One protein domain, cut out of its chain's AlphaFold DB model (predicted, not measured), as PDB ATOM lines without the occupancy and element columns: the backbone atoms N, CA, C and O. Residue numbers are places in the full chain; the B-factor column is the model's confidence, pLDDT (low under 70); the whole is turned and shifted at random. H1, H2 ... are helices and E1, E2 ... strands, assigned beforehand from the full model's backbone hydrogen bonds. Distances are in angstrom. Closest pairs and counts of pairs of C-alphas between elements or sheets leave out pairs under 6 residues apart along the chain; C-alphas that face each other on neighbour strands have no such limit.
ATOM      1  N   GLU A 378     113.743 148.593 101.335       70.69
ATOM      2  CA  GLU A 378     112.949 149.228 102.383       70.69
ATOM      3  C   GLU A 378     113.827 150.272 103.077       70.69
ATOM      4  O   GLU A 378     115.051 150.126 103.102       70.69
ATOM      5  N   ASN A 379     113.220 151.344 103.590       66.81
ATOM      6  CA  ASN A 379     113.963 152.389 104.287       66.81
ATOM      7  C   ASN A 379     114.662 151.778 105.504       66.81
ATOM      8  O   ASN A 379     114.020 151.130 106.331       66.81
ATOM      9  N   ILE A 380     115.972 151.976 105.592       65.38
ATOM     10  CA  ILE A 380     116.755 151.553 106.747       65.38
ATOM     11  C   ILE A 380     116.624 152.625 107.831       65.38
ATOM     12  O   ILE A 380     116.553 153.810 107.509       65.38
ATOM     13  N   LEU A 381     116.568 152.207 109.097       64.31
ATOM     14  CA  LEU A 381     116.652 153.130 110.228       64.31
ATOM     15  C   LEU A 381     118.018 153.824 110.225       64.31
ATOM     16  O   LEU A 381     119.042 153.192 109.971       64.31
ATOM     17  N   ASP A 382     118.032 155.124 110.500       61.38
ATOM     18  CA  ASP A 382     119.215 155.975 110.315       61.38
ATOM     19  C   ASP A 382     120.445 155.508 111.136       61.38
ATOM     20  O   ASP A 382     121.593 155.752 110.761       61.38
ATOM     21  N   ASP A 383     120.235 154.743 112.212       66.44
ATOM     22  CA  ASP A 383     121.273 154.178 113.079       66.44
ATOM     23  C   ASP A 383     121.945 152.899 112.547       66.44
ATOM     24  O   ASP A 383     123.055 152.565 112.982       66.44
ATOM     25  N   ALA A 384     121.347 152.197 111.582       67.81
ATOM     26  CA  ALA A 384     121.858 150.905 111.117       67.81
ATOM     27  C   ALA A 384     123.202 151.016 110.370       67.81
ATOM     28  O   ALA A 384     124.002 150.078 110.383       67.81
ATOM     29  N   PHE A 385     123.498 152.172 109.763       70.00
ATOM     30  CA  PHE A 385     124.771 152.402 109.067       70.00
ATOM     31  C   PHE A 385     125.971 152.476 110.018       70.00
ATOM     32  O   PHE A 385     127.096 152.185 109.612       70.00
ATOM     33  N   ASN A 386     125.745 152.800 111.294       68.94
ATOM     34  CA  ASN A 386     126.816 152.877 112.288       68.94
ATOM     35  C   ASN A 386     127.296 151.492 112.754       68.94
ATOM     36  O   ASN A 386     128.389 151.382 113.306       68.94
ATOM     37  N   ASN A 387     126.511 150.439 112.505       78.00
ATOM     38  CA  ASN A 387     126.765 149.075 112.979       78.00
ATOM     39  C   ASN A 387     126.980 148.071 111.834       78.00
ATOM     40  O   ASN A 387     126.731 146.874 111.991       78.00
ATOM     41  N   ILE A 388     127.446 148.538 110.671       83.25
ATOM     42  CA  ILE A 388     127.745 147.656 109.539       83.25
ATOM     43  C   ILE A 388     128.930 146.751 109.894       83.25
ATOM     44  O   ILE A 388     130.035 147.214 110.183       83.25
ATOM     45  N   VAL A 389     128.695 145.442 109.848       88.25
ATOM     46  CA  VAL A 389     129.719 144.423 110.098       88.25
ATOM     47  C   VAL A 389     130.787 144.414 109.002       88.25
ATOM     48  O   VAL A 389     130.491 144.565 107.820       88.25
ATOM     49  N   LYS A 390     132.047 144.181 109.396       91.00
ATOM     50  CA  LYS A 390     133.245 144.326 108.542       91.00
ATOM     51  C   LYS A 390     133.266 143.463 107.279       91.00
ATOM     52  O   LYS A 390     134.030 143.744 106.361       91.00
ATOM     53  N   ASN A 391     132.495 142.384 107.255       92.75
ATOM     54  CA  ASN A 391     132.427 141.460 106.129       92.75
ATOM     55  C   ASN A 391     131.395 141.880 105.067       92.75
ATOM     56  O   ASN A 391     131.321 141.257 104.005       92.75
ATOM     57  N   VAL A 392     130.636 142.956 105.299       94.12
ATOM     58  CA  VAL A 392     129.784 143.587 104.285       94.12
ATOM     59  C   VAL A 392     130.645 144.381 103.323       94.12
ATOM     60  O   VAL A 392     131.183 145.416 103.665       94.12
ATOM     61  N   VAL A 393     130.757 143.918 102.085       95.06
ATOM     62  CA  VAL A 393     131.619 144.539 101.066       95.06
ATOM     63  C   VAL A 393     130.828 145.272  99.989       95.06
ATOM     64  O   VAL A 393     131.400 146.060  99.239       95.06
ATOM     65  N   LYS A 394     129.521 145.013  99.866       95.31
ATOM     66  CA  LYS A 394     128.678 145.637  98.840       95.31
ATOM     67  C   LYS A 394     127.334 146.087  99.400       95.31
ATOM     68  O   LYS A 394     126.655 145.312 100.070       95.31
ATOM     69  N   PHE A 395     126.915 147.281  98.994       92.81
ATOM     70  CA  PHE A 395     125.547 147.764  99.151       92.81
ATOM     71  C   PHE A 395     124.866 147.998  97.805       92.81
ATOM     72  O   PHE A 395     125.465 148.540  96.877       92.81
ATOM     73  N   GLU A 396     123.595 147.619  97.721       93.12
ATOM     74  CA  GLU A 396     122.710 147.931  96.603       93.12
ATOM     75  C   GLU A 396     121.377 148.471  97.135       93.12
ATOM     76  O   GLU A 396     120.649 147.767  97.837       93.12
ATOM     77  N   PHE A 397     121.065 149.724  96.809       89.94
ATOM     78  CA  PHE A 397     119.874 150.443  97.254       89.94
ATOM     79  C   PHE A 397     118.939 150.680  96.072       89.94
ATOM     80  O   PHE A 397     119.341 151.291  95.077       89.94
ATOM     81  N   LEU A 398     117.684 150.244  96.186       88.06
ATOM     82  CA  LEU A 398     116.661 150.490  95.171       88.06
ATOM     83  C   LEU A 398     115.472 151.257  95.742       88.06
ATOM     84  O   LEU A 398     114.812 150.774  96.662       88.06
ATOM     85  N   SER A 399     115.135 152.379  95.105       84.50
ATOM     86  CA  SER A 399     113.883 153.115  95.331       84.50
ATOM     87  C   SER A 399     113.630 153.511  96.792       84.50
ATOM     88  O   SER A 399     112.506 153.400  97.279       84.50
ATOM     89  N   LEU A 400     114.674 153.957  97.493       83.31
ATOM     90  CA  LEU A 400     114.619 154.318  98.912       83.31
ATOM     91  C   LEU A 400     114.506 155.821  99.136       83.31
ATOM     92  O   LEU A 400     114.921 156.614  98.290       83.31
ATOM     93  N   GLU A 401     114.013 156.207 100.310       86.19
ATOM     94  CA  GLU A 401     114.121 157.574 100.816       86.19
ATOM     95  C   GLU A 401     115.344 157.689 101.739       86.19
ATOM     96  O   GLU A 401     115.417 157.007 102.758       86.19
ATOM     97  N   ILE A 402     116.298 158.555 101.394       86.50
ATOM     98  CA  ILE A 402     117.489 158.832 102.206       86.50
ATOM     99  C   ILE A 402     117.281 160.180 102.891       86.50
ATOM    100  O   ILE A 402     117.166 161.206 102.218       86.50
ATOM    101  N   ARG A 403     117.199 160.183 104.220       86.75
ATOM    102  CA  ARG A 403     116.866 161.384 105.004       86.75
ATOM    103  C   ARG A 403     118.076 162.048 105.639       86.75
ATOM    104  O   ARG A 403     118.080 163.265 105.795       86.75
ATOM    105  N   GLU A 404     119.105 161.265 105.934       87.00
ATOM    106  CA  GLU A 404     120.298 161.721 106.637       87.00
ATOM    107  C   GLU A 404     121.575 161.470 105.835       87.00
ATOM    108  O   GLU A 404     121.590 160.753 104.831       87.00
ATOM    109  N   ASN A 405     122.665 162.101 106.272       89.88
ATOM    110  CA  ASN A 405     123.982 161.872 105.694       89.88
ATOM    111  C   ASN A 405     124.421 160.431 105.956       89.88
ATOM    112  O   ASN A 405     124.381 159.969 107.093       89.88
ATOM    113  N   ILE A 406     124.911 159.750 104.923       89.31
ATOM    114  CA  ILE A 406     125.425 158.384 105.047       89.31
ATOM    115  C   ILE A 406     126.938 158.422 104.921       89.31
ATOM    116  O   ILE A 406     127.480 158.992 103.971       89.31
ATOM    117  N   VAL A 407     127.618 157.772 105.862       91.00
ATOM    118  CA  VAL A 407     129.068 157.574 105.830       91.00
ATOM    119  C   VAL A 407     129.333 156.099 105.614       91.00
ATOM    120  O   VAL A 407     129.088 155.284 106.500       91.00
ATOM    121  N   PHE A 408     129.817 155.743 104.429       90.44
ATOM    122  CA  PHE A 408     130.154 154.357 104.144       90.44
ATOM    123  C   PHE A 408     131.478 153.985 104.822       90.44
ATOM    124  O   PHE A 408     132.467 154.710 104.660       90.44
ATOM    125  N   PRO A 409     131.527 152.856 105.553       90.56
ATOM    126  CA  PRO A 409     132.762 152.348 106.130       90.56
ATOM    127  C   PRO A 409     133.852 152.076 105.085       90.56
ATOM    128  O   PRO A 409     133.589 151.895 103.897       90.56
ATOM    129  N   ASP A 410     135.100 151.989 105.537       90.56
ATOM    130  CA  ASP A 410     136.265 151.822 104.662       90.56
ATOM    131  C   ASP A 410     136.415 150.418 104.054       90.56
ATOM    132  O   ASP A 410     137.149 150.234 103.089       90.56
ATOM    133  N   HIS A 411     135.709 149.428 104.593       90.69
ATOM    134  CA  HIS A 411     135.699 148.055 104.093       90.69
ATOM    135  C   HIS A 411     134.673 147.826 102.964       90.69
ATOM    136  O   HIS A 411     134.604 146.727 102.413       90.69
ATOM    137  N   ILE A 412     133.888 148.846 102.589       93.56
ATOM    138  CA  ILE A 412     132.910 148.747 101.498       93.56
ATOM    139  C   ILE A 412     133.614 148.852 100.141       93.56
ATOM    140  O   ILE A 412     134.085 149.914  99.741       93.56
ATOM    141  N   GLU A 413     133.621 147.752  99.390       94.50
ATOM    142  CA  GLU A 413     134.228 147.639  98.059       94.50
ATOM    143  C   GLU A 413     133.319 148.197  96.946       94.50
ATOM    144  O   GLU A 413     133.820 148.672  95.925       94.50
ATOM    145  N   SER A 414     131.988 148.134  97.104       95.81
ATOM    146  CA  SER A 414     131.032 148.518  96.052       95.81
ATOM    147  C   SER A 414     129.725 149.120  96.580       95.81
ATOM    148  O   SER A 414     129.110 148.584  97.502       95.81
ATOM    149  N   ILE A 415     129.264 150.207  95.960       94.50
ATOM    150  CA  ILE A 415     128.002 150.888  96.283       94.50
ATOM    151  C   ILE A 415     127.199 151.117  95.002       94.50
ATOM    152  O   ILE A 415     127.644 151.792  94.073       94.50
ATOM    153  N   GLU A 416     125.976 150.604  94.965       95.12
ATOM    154  CA  GLU A 416     125.033 150.807  93.869       95.12
ATOM    155  C   GLU A 416     123.745 151.442  94.412       95.12
ATOM    156  O   GLU A 416     123.112 150.900  95.310       95.12
ATOM    157  N   ILE A 417     123.354 152.605  93.893       92.81
ATOM    158  CA  ILE A 417     122.146 153.337  94.298       92.81
ATOM    159  C   ILE A 417     121.320 153.623  93.052       92.81
ATOM    160  O   ILE A 417     121.808 154.217  92.087       92.81
ATOM    161  N   PHE A 418     120.058 153.212  93.064       92.56
ATOM    162  CA  PHE A 418     119.170 153.340  91.919       92.56
ATOM    163  C   PHE A 418     117.825 153.939  92.325       92.56
ATOM    164  O   PHE A 418     117.142 153.416  93.208       92.56
ATOM    165  N   SER A 419     117.428 155.009  91.634       90.44
ATOM    166  CA  SER A 419     116.115 155.656  91.760       90.44
ATOM    167  C   SER A 419     115.722 156.024  93.196       90.44
ATOM    168  O   SER A 419     114.552 155.938  93.557       90.44
ATOM    169  N   CYS A 420     116.692 156.391  94.032       86.62
ATOM    170  CA  CYS A 420     116.443 156.793  95.411       86.62
ATOM    171  C   CYS A 420     116.140 158.298  95.494       86.62
ATOM    172  O   CYS A 420     116.656 159.105  94.718       86.62
ATOM    173  N   ASN A 421     115.326 158.682  96.473       87.81
ATOM    174  CA  ASN A 421     115.004 160.067  96.793       87.81
ATOM    175  C   ASN A 421     115.814 160.486  98.015       87.81
ATOM    176  O   ASN A 421     115.522 160.038  99.121       87.81
ATOM    177  N   ALA A 422     116.818 161.341  97.841       87.88
ATOM    178  CA  ALA A 422     117.545 161.905  98.972       87.88
ATOM    179  C   ALA A 422     116.973 163.275  99.360       87.88
ATOM    180  O   ALA A 422     116.594 164.071  98.493       87.88
ATOM    181  N   HIS A 423     116.911 163.562 100.661       89.19
ATOM    182  CA  HIS A 423     116.566 164.893 101.161       89.19
ATOM    183  C   HIS A 423     117.601 165.925 100.709       89.19
ATOM    184  O   HIS A 423     118.757 165.606 100.429       89.19
ATOM    185  N   LYS A 424     117.177 167.191 100.628       85.75
ATOM    186  CA  LYS A 424     117.941 168.269  99.980       85.75
ATOM    187  C   LYS A 424     119.363 168.425 100.532       85.75
ATOM    188  O   LYS A 424     120.264 168.755  99.763       85.75
ATOM    189  N   ASP A 425     119.560 168.165 101.819       88.06
ATOM    190  CA  ASP A 425     120.826 168.395 102.521       88.06
ATOM    191  C   ASP A 425     121.645 167.114 102.752       88.06
ATOM    192  O   ASP A 425     122.686 167.153 103.405       88.06
ATOM    193  N   VAL A 426     121.217 165.991 102.164       91.00
ATOM    194  CA  VAL A 426     121.895 164.697 102.293       91.00
ATOM    195  C   VAL A 426     123.176 164.645 101.468       91.00
ATOM    196  O   VAL A 426     123.205 164.946 100.270       91.00
ATOM    197  N   THR A 427     124.228 164.173 102.125       92.56
ATOM    198  CA  THR A 427     125.536 163.867 101.558       92.56
ATOM    199  C   THR A 427     125.866 162.394 101.771       92.56
ATOM    200  O   THR A 427     125.783 161.882 102.887       92.56
ATOM    201  N   LEU A 428     126.288 161.726 100.702       93.06
ATOM    202  CA  LEU A 428     126.869 160.390 100.746       93.06
ATOM    203  C   LEU A 428     128.389 160.522 100.789       93.06
ATOM    204  O   LEU A 428     129.005 160.938  99.806       93.06
ATOM    205  N   MET A 429     128.988 160.179 101.923       93.50
ATOM    206  CA  MET A 429     130.436 160.136 102.093       93.50
ATOM    207  C   MET A 429     130.934 158.725 101.798       93.50
ATOM    208  O   MET A 429     130.635 157.779 102.525       93.50
ATOM    209  N   ILE A 430     131.676 158.589 100.703       92.31
ATOM    210  CA  ILE A 430     132.179 157.319 100.191       92.31
ATOM    211  C   ILE A 430     133.678 157.252 100.440       92.31
ATOM    212  O   ILE A 430     134.422 158.148 100.048       92.31
ATOM    213  N   ASN A 431     134.118 156.176 101.085       90.50
ATOM    214  CA  ASN A 431     135.523 155.975 101.392       90.50
ATOM    215  C   ASN A 431     136.377 155.779 100.123       90.50
ATOM    216  O   ASN A 431     135.927 155.183  99.145       90.50
ATOM    217  N   GLU A 432     137.632 156.231 100.164       84.94
ATOM    218  CA  GLU A 432     138.605 156.103  99.068       84.94
ATOM    219  C   GLU A 432     138.889 154.651  98.650       84.94
ATOM    220  O   GLU A 432     139.216 154.401  97.491       84.94
ATOM    221  N   LYS A 433     138.719 153.688  99.568       86.19
ATOM    222  CA  LYS A 433     138.898 152.252  99.306       86.19
ATOM    223  C   LYS A 433     137.760 151.637  98.486       86.19
ATOM    224  O   LYS A 433     137.889 150.499  98.033       86.19
ATOM    225  N   CYS A 434     136.656 152.358  98.284       91.38
ATOM    226  CA  CYS A 434     135.534 151.874  97.493       91.38
ATOM    227  C   CYS A 434     135.933 151.778  96.015       91.38
ATOM    228  O   CYS A 434     136.246 152.777  95.373       91.38
ATOM    229  N   GLU A 435     135.912 150.574  95.445       92.31
ATOM    230  CA  GLU A 435     136.386 150.329  94.079       92.31
ATOM    231  C   GLU A 435     135.329 150.668  93.026       92.31
ATOM    232  O   GLU A 435     135.657 150.983  91.872       92.31
ATOM    233  N   HIS A 436     134.052 150.580  93.400       94.25
ATOM    234  CA  HIS A 436     132.934 150.808  92.501       94.25
ATOM    235  C   HIS A 436     131.816 151.609  93.159       94.25
ATOM    236  O   HIS A 436     131.264 151.210  94.175       94.25
ATOM    237  N   VAL A 437     131.418 152.701  92.510       93.19
ATOM    238  CA  VAL A 437     130.206 153.437  92.861       93.19
ATOM    239  C   VAL A 437     129.369 153.635  91.607       93.19
ATOM    240  O   VAL A 437     129.879 154.092  90.582       93.19
ATOM    241  N   SER A 438     128.080 153.331  91.683       94.94
ATOM    242  CA  SER A 438     127.116 153.633  90.629       94.94
ATOM    243  C   SER A 438     125.850 154.211  91.244       94.94
ATOM    244  O   SER A 438     125.105 153.501  91.903       94.94
ATOM    245  N   ILE A 439     125.585 155.487  90.992       92.00
ATOM    246  CA  ILE A 439     124.403 156.209  91.459       92.00
ATOM    247  C   ILE A 439     123.620 156.638  90.223       92.00
ATOM    248  O   ILE A 439     124.146 157.342  89.365       92.00
ATOM    249  N   ILE A 440     122.380 156.182  90.089       91.62
ATOM    250  CA  ILE A 440     121.563 156.400  88.891       91.62
ATOM    251  C   ILE A 440     120.173 156.868  89.317       91.62
ATOM    252  O   ILE A 440     119.595 156.330  90.263       91.62
ATOM    253  N   TYR A 441     119.632 157.871  88.622       89.81
ATOM    254  CA  TYR A 441     118.308 158.454  88.881       89.81
ATOM    255  C   TYR A 441     118.120 158.903  90.337       89.81
ATOM    256  O   TYR A 441     117.016 158.863  90.867       89.81
ATOM    257  N   THR A 442     119.210 159.295  90.994       88.56
ATOM    258  CA  THR A 442     119.224 159.690  92.403       88.56
ATOM    259  C   THR A 442     119.863 161.063  92.514       88.56
ATOM    260  O   THR A 442     120.973 161.288  92.030       88.56
ATOM    261  N   ILE A 443     119.135 161.987  93.131       89.38
ATOM    262  CA  ILE A 443     119.528 163.383  93.300       89.38
ATOM    263  C   ILE A 443     120.149 163.521  94.689       89.38
ATOM    264  O   ILE A 443     119.423 163.531  95.675       89.38
ATOM    265  N   VAL A 444     121.477 163.592  94.780       91.69
ATOM    266  CA  VAL A 444     122.188 163.617  96.067       91.69
ATOM    267  C   VAL A 444     123.567 164.262  95.937       91.69
ATOM    268  O   VAL A 444     124.149 164.286  94.851       91.69
ATOM    269  N   LYS A 445     124.111 164.775  97.040       93.38
ATOM    270  CA  LYS A 445     125.516 165.180  97.095       93.38
ATOM    271  C   LYS A 445     126.394 163.962  97.382       93.38
ATOM    272  O   LYS A 445     126.132 163.212  98.317       93.38
ATOM    273  N   VAL A 446     127.448 163.773  96.603       92.44
ATOM    274  CA  VAL A 446     128.407 162.673  96.740       92.44
ATOM    275  C   VAL A 446     129.774 163.253  97.076       92.44
ATOM    276  O   VAL A 446     130.266 164.145  96.386       92.44
ATOM    277  N   MET A 447     130.403 162.741  98.125       93.81
ATOM    278  CA  MET A 447     131.738 163.142  98.553       93.81
ATOM    279  C   MET A 447     132.636 161.911  98.613       93.81
ATOM    280  O   MET A 447     132.351 160.974  99.353       93.81
ATOM    281  N   LEU A 448     133.722 161.926  97.846       90.38
ATOM    282  CA  LEU A 448     134.829 160.980  97.962       90.38
ATOM    283  C   LEU A 448     136.021 161.769  98.519       90.38
ATOM    284  O   LEU A 448     136.682 162.471  97.742       90.38
ATOM    285  N   PRO A 449     136.276 161.728  99.840       87.81
ATOM    286  CA  PRO A 449     137.334 162.513 100.467       87.81
ATOM    287  C   PRO A 449     138.679 162.322  99.759       87.81
ATOM    288  O   PRO A 449     139.061 161.204  99.433       87.81
ATOM    289  N   GLY A 450     139.373 163.426  99.469       82.44
ATOM    290  CA  GLY A 450     140.662 163.413  98.763       82.44
ATOM    291  C   GLY A 450     140.592 163.156  97.250       82.44
ATOM    292  O   GLY A 450     141.594 163.354  96.568       82.44
ATOM    293  N   ILE A 451     139.429 162.776  96.709       84.69
ATOM    294  CA  ILE A 451     139.246 162.466  95.284       84.69
ATOM    295  C   ILE A 451     138.356 163.514  94.612       84.69
ATOM    296  O   ILE A 451     138.783 164.149  93.649       84.69
ATOM    297  N   MET A 452     137.115 163.689  95.083       87.19
ATOM    298  CA  MET A 452     136.165 164.643  94.500       87.19
ATOM    299  C   MET A 452     134.943 164.910  95.381       87.19
ATOM    300  O   MET A 452     134.546 164.100  96.216       87.19
ATOM    301  N   GLU A 453     134.275 166.018  95.084       90.12
ATOM    302  CA  GLU A 453     132.932 166.344  95.549       90.12
ATOM    303  C   GLU A 453     132.046 166.565  94.317       90.12
ATOM    304  O   GLU A 453     132.402 167.329  93.419       90.12
ATOM    305  N   CYS A 454     130.918 165.861  94.239       88.44
ATOM    306  CA  CYS A 454     129.991 165.920  93.115       88.44
ATOM    307  C   CYS A 454     128.576 166.171  93.630       88.44
ATOM    308  O   CYS A 454     128.038 165.390  94.412       88.44
ATOM    309  N   ASP A 455     127.966 167.267  93.192       88.00
ATOM    310  CA  ASP A 455     126.595 167.603  93.548       88.00
ATOM    311  C   ASP A 455     125.645 167.219  92.407       88.00
ATOM    312  O   ASP A 455     125.665 167.838  91.344       88.00
ATOM    313  N   LEU A 456     124.821 166.187  92.617       84.75
ATOM    314  CA  LEU A 456     123.822 165.744  91.636       84.75
ATOM    315  C   LEU A 456     122.480 166.484  91.793       84.75
ATOM    316  O   LEU A 456     121.520 166.158  91.090       84.75
ATOM    317  N   ARG A 457     122.381 167.466  92.706       82.69
ATOM    318  CA  ARG A 457     121.165 168.264  92.944       82.69
ATOM    319  C   ARG A 457     120.857 169.212  91.775       82.69
ATOM    320  O   ARG A 457     121.759 169.581  91.023       82.69
ATOM    321  N   PRO A 458     119.583 169.610  91.574       65.62
ATOM    322  CA  PRO A 458     119.201 170.396  90.414       65.62
ATOM    323  C   PRO A 458     119.773 171.813  90.516       65.62
ATOM    324  O   PRO A 458     119.314 172.637  91.304       65.62
ATOM    325  N   GLY A 459     120.768 172.073  89.672       59.75
ATOM    326  CA  GLY A 459     121.216 173.407  89.277       59.75
ATOM    327  C   GLY A 459     121.461 173.487  87.770       59.75
ATOM    328  O   GLY A 459     121.104 174.486  87.154       59.75
ATOM    329  N   ILE A 460     122.036 172.424  87.172       52.50
ATOM    330  CA  ILE A 460     122.402 172.322  85.737       52.50
ATOM    331  C   ILE A 460     122.302 170.861  85.193       52.50
ATOM    332  O   ILE A 460     122.521 170.610  84.012       52.50
ATOM    333  N   THR A 461     121.956 169.861  86.011       54.00
ATOM    334  CA  THR A 461     122.002 168.432  85.633       54.00
ATOM    335  C   THR A 461     120.812 167.973  84.768       54.00
ATOM    336  O   THR A 461     119.693 168.471  84.926       54.00
ATOM    337  N   PRO A 462     121.015 167.025  83.828       55.75
ATOM    338  CA  PRO A 462     119.944 166.511  82.980       55.75
ATOM    339  C   PRO A 462     118.911 165.713  83.781       55.75
ATOM    340  O   PRO A 462     119.159 165.283  84.903       55.75
ATOM    341  N   ARG A 463     117.746 165.465  83.161       67.12
ATOM    342  CA  ARG A 463     116.579 164.763  83.749       67.12
ATOM    343  C   ARG A 463     116.892 163.403  84.402       67.12
ATOM    344  O   ARG A 463     116.039 162.882  85.106       67.12
ATOM    345  N   ASN A 464     118.079 162.846  84.163       77.56
ATOM    346  CA  ASN A 464     118.499 161.505  84.539       77.56
ATOM    347  C   ASN A 464     119.921 161.527  85.137       77.56
ATOM    348  O   ASN A 464     120.853 161.127  84.438       77.56
ATOM    349  N   PRO A 465     120.113 161.989  86.389       80.12
ATOM    350  CA  PRO A 465     121.442 162.069  86.987       80.12
ATOM    351  C   PRO A 465     122.078 160.681  87.061       80.12
ATOM    352  O   PRO A 465     121.464 159.721  87.543       80.12
ATOM    353  N   CYS A 466     123.307 160.573  86.574       86.56
ATOM    354  CA  CYS A 466     124.078 159.343  86.586       86.56
ATOM    355  C   CYS A 466     125.516 159.650  86.998       86.56
ATOM    356  O   CYS A 466     126.229 160.413  86.354       86.56
ATOM    357  N   PHE A 467     125.959 159.010  88.067       87.81
ATOM    358  CA  PHE A 467     127.318 159.082  88.563       87.81
ATOM    359  C   PHE A 467     127.888 157.673  88.614       87.81
ATOM    360  O   PHE A 467     127.327 156.773  89.239       87.81
ATOM    361  N   LYS A 468     129.018 157.469  87.946       90.62
ATOM    362  CA  LYS A 468     129.751 156.208  87.978       90.62
ATOM    363  C   LYS A 468     131.210 156.478  88.262       90.62
ATOM    364  O   LYS A 468     131.893 157.146  87.487       90.62
ATOM    365  N   TYR A 469     131.686 155.875  89.334       89.31
ATOM    366  CA  TYR A 469     133.087 155.810  89.687       89.31
ATOM    367  C   TYR A 469     133.539 154.353  89.637       89.31
ATOM    368  O   TYR A 469     132.868 153.435  90.123       89.31
ATOM    369  N   ARG A 470     134.676 154.117  88.989       88.75
ATOM    370  CA  ARG A 470     135.309 152.803  88.978       88.75
ATOM    371  C   ARG A 470     136.813 152.945  89.039       88.75
ATOM    372  O   ARG A 470     137.430 153.531  88.146       88.75
ATOM    373  N   MET A 471     137.399 152.322  90.042       81.56
ATOM    374  CA  MET A 471     138.834 152.214  90.201       81.56
ATOM    375  C   MET A 471     139.354 151.125  89.260       81.56
ATOM    376  O   MET A 471     139.032 149.944  89.396       81.56
ATOM    377  N   LYS A 472     140.116 151.505  88.226       73.19
ATOM    378  CA  LYS A 472     140.767 150.516  87.356       73.19
ATOM    379  C   LYS A 472     142.112 150.143  87.961       73.19
ATOM    380  O   LYS A 472     143.067 150.911  87.849       73.19
ATOM    381  N   LYS A 473     142.212 148.933  88.512       67.75
ATOM    382  CA  LYS A 473     143.505 148.311  88.820       67.75
ATOM    383  C   LYS A 473     144.168 147.900  87.501       67.75
ATOM    384  O   LYS A 473     143.741 146.937  86.864       67.75
ATOM    385  N   LYS A 474     145.177 148.645  87.035       53.38
ATOM    386  CA  LYS A 474     146.021 148.194  85.917       53.38
ATOM    387  C   LYS A 474     147.102 147.267  86.461       53.38
ATOM    388  O   LYS A 474     147.980 147.706  87.196       53.38
ATOM    389  N   MET A 475     147.062 146.003  86.050       44.12
ATOM    390  CA  MET A 475     148.146 145.055  86.292       44.12
ATOM    391  C   MET A 475     149.269 145.338  85.276       44.12
ATOM    392  O   MET A 475     149.091 145.104  84.079       44.12
ATOM    393  N   LYS A 476     150.404 145.902  85.715       46.09
ATOM    394  CA  LYS A 476     151.644 145.906  84.914       46.09
ATOM    395  C   LYS A 476     152.364 144.569  85.102       46.09
ATOM    396  O   LYS A 476     152.320 143.997  86.186       46.09
ATOM    397  N   ARG A 477     153.070 144.115  84.058       46.41
ATOM    398  CA  ARG A 477     153.906 142.897  84.077       46.41
ATOM    399  C   ARG A 477     155.027 142.914  85.136       46.41
ATOM    400  O   ARG A 477     155.520 141.845  85.460       46.41
ATOM    401  N   ASP A 478     155.333 144.071  85.733       50.97
ATOM    402  CA  ASP A 478     156.450 144.252  86.678       50.97
ATOM    403  C   ASP A 478     156.009 144.521  88.136       50.97
ATOM    404  O   ASP A 478     156.739 145.137  88.908       50.97
ATOM    405  N   GLY A 479     154.791 144.131  88.532       47.12
ATOM    406  CA  GLY A 479     154.353 144.166  89.941       47.12
ATOM    407  C   GLY A 479     153.995 145.546  90.526       47.12
ATOM    408  O   GLY A 479     153.530 145.619  91.660       47.12
ATOM    409  N   LEU A 480     154.143 146.638  89.769       39.84
ATOM    410  CA  LEU A 480     153.692 147.981  90.164       39.84
ATOM    411  C   LEU A 480     152.255 148.249  89.690       39.84
ATOM    412  O   LEU A 480     152.004 148.429  88.493       39.84
ATOM    413  N   TYR A 481     151.314 148.306  90.634       44.59
ATOM    414  CA  TYR A 481     149.928 148.702  90.383       44.59
ATOM    415  C   TYR A 481     149.832 150.226  90.263       44.59
ATOM    416  O   TYR A 481     150.301 150.955  91.130       44.59
ATOM    417  N   TYR A 482     149.213 150.706  89.183       47.19
ATOM    418  CA  TYR A 482     148.786 152.101  89.073       47.19
ATOM    419  C   TYR A 482     147.264 152.128  89.039       47.19
ATOM    420  O   TYR A 482     146.636 151.430  88.232       47.19
ATOM    421  N   GLU A 483     146.685 152.938  89.909       53.44
ATOM    422  CA  GLU A 483     145.246 153.103  90.050       53.44
ATOM    423  C   GLU A 483     144.827 154.306  89.211       53.44
ATOM    424  O   GLU A 483     145.284 155.426  89.425       53.44
ATOM    425  N   VAL A 484     144.006 154.064  88.186       62.34
ATOM    426  CA  VAL A 484     143.447 155.148  87.369       62.34
ATOM    427  C   VAL A 484     141.939 155.170  87.593       62.34
ATOM    428  O   VAL A 484     141.245 154.264  87.109       62.34
ATOM    429  N   PRO A 485     141.405 156.165  88.317       68.94
ATOM    430  CA  PRO A 485     139.969 156.300  88.480       68.94
ATOM    431  C   PRO A 485     139.330 156.617  87.124       68.94
ATOM    432  O   PRO A 485     139.812 157.450  86.357       68.94
ATOM    433  N   THR A 486     138.252 155.912  86.790       74.38
ATOM    434  CA  THR A 486     137.374 156.275  85.675       74.38
ATOM    435  C   THR A 486     136.117 156.893  86.266       74.38
ATOM    436  O   THR A 486     135.399 156.219  87.006       74.38
ATOM    437  N   LEU A 487     135.863 158.155  85.927       74.62
ATOM    438  CA  LEU A 487     134.682 158.899  86.343       74.62
ATOM    439  C   LEU A 487     133.790 159.177  85.133       74.62
ATOM    440  O   LEU A 487     134.265 159.665  84.108       74.62
ATOM    441  N   ILE A 488     132.504 158.870  85.260       75.88
ATOM    442  CA  ILE A 488     131.466 159.261  84.308       75.88
ATOM    443  C   ILE A 488     130.381 159.969  85.113       75.88
ATOM    444  O   ILE A 488     129.750 159.352  85.969       75.88
ATOM    445  N   VAL A 489     130.174 161.251  84.824       72.81
ATOM    446  CA  VAL A 489     129.044 162.035  85.326       72.81
ATOM    447  C   VAL A 489     128.208 162.408  84.109       72.81
ATOM    448  O   VAL A 489     128.741 162.997  83.165       72.81
ATOM    449  N   GLN A 490     126.951 161.979  84.091       66.19
ATOM    450  CA  GLN A 490     125.991 162.228  83.019       66.19
ATOM    451  C   GLN A 490     124.745 162.892  83.564       66.19
ATOM    452  O   GLN A 490     124.235 162.466  84.628       66.19
TER     453      GLN A 490
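What this domain is: This is residues 378 to 490 of the 490 residues of an uncharacterized protein of Vavraia culicis (isolate floridensis) (UniProt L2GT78). The chain winds in stacked turns, a short solenoid with E1, E2 and E4 side by side along one wall and E3 and E5 along the opposite one. At one end of the stack the hairpin E7 and E8 extends the first wall, its tip, residues 475 to 481, sticking out; H1 lies at the other end. The 113 printed residues run H1, then E1 to E8; under half are in named elements, mostly strand. The mixed sheets run E1 E2 E4 E7 E8 and E3 E5 E6. The whole is compact, radius of gyration of the C-alphas 14.7 A, spanning 47 by 36 by 22 A.

Where its parts are: The larger sheet has E1, residues 392 to 398, 17.4 A; E2, 414 to 418; E4, 436 to 440; E7, 466 to 474, 24.6 A; and E8, 482 to 489, 22.4 A, ending at C-alpha 489 (129.044, 162.035, 85.326). The smaller has E3, 427 to 429; E5, 445 to 448; and E6, 452 to 455. H1, 384 to 387, begins at C-alpha 384 (121.858, 150.905, 111.117).

How they stand to each other: E1 and E2 are parallel, N 397 to O 416 2.8 A. E2 and E4 are parallel, N 417 to O 438 2.8 A. E4 and E7 are antiparallel, N 439 to O 467 2.8 A. E7 and E8 form an antiparallel hairpin, N 468 to O 488 2.8 A. E3 and E5 are parallel, N 428 to O 445 2.8 A; E5 and E6 form an antiparallel hairpin, N 446 to O 454 2.8 A. Residues 406 to 407 pair parallel with 428 to 429 of E3. H1, too short for an O i to N i+4 pair, is on neither sheet.

The domain as a whole: The farthest C-alphas, of Lys 424 and Asp 478, are 47.3 A apart. The printed part has no cut; the link E1 to E2 is long. Mean pLDDT of the printed part is 80.8; residues 458 to 463 and 473 to 485 are among those under 70.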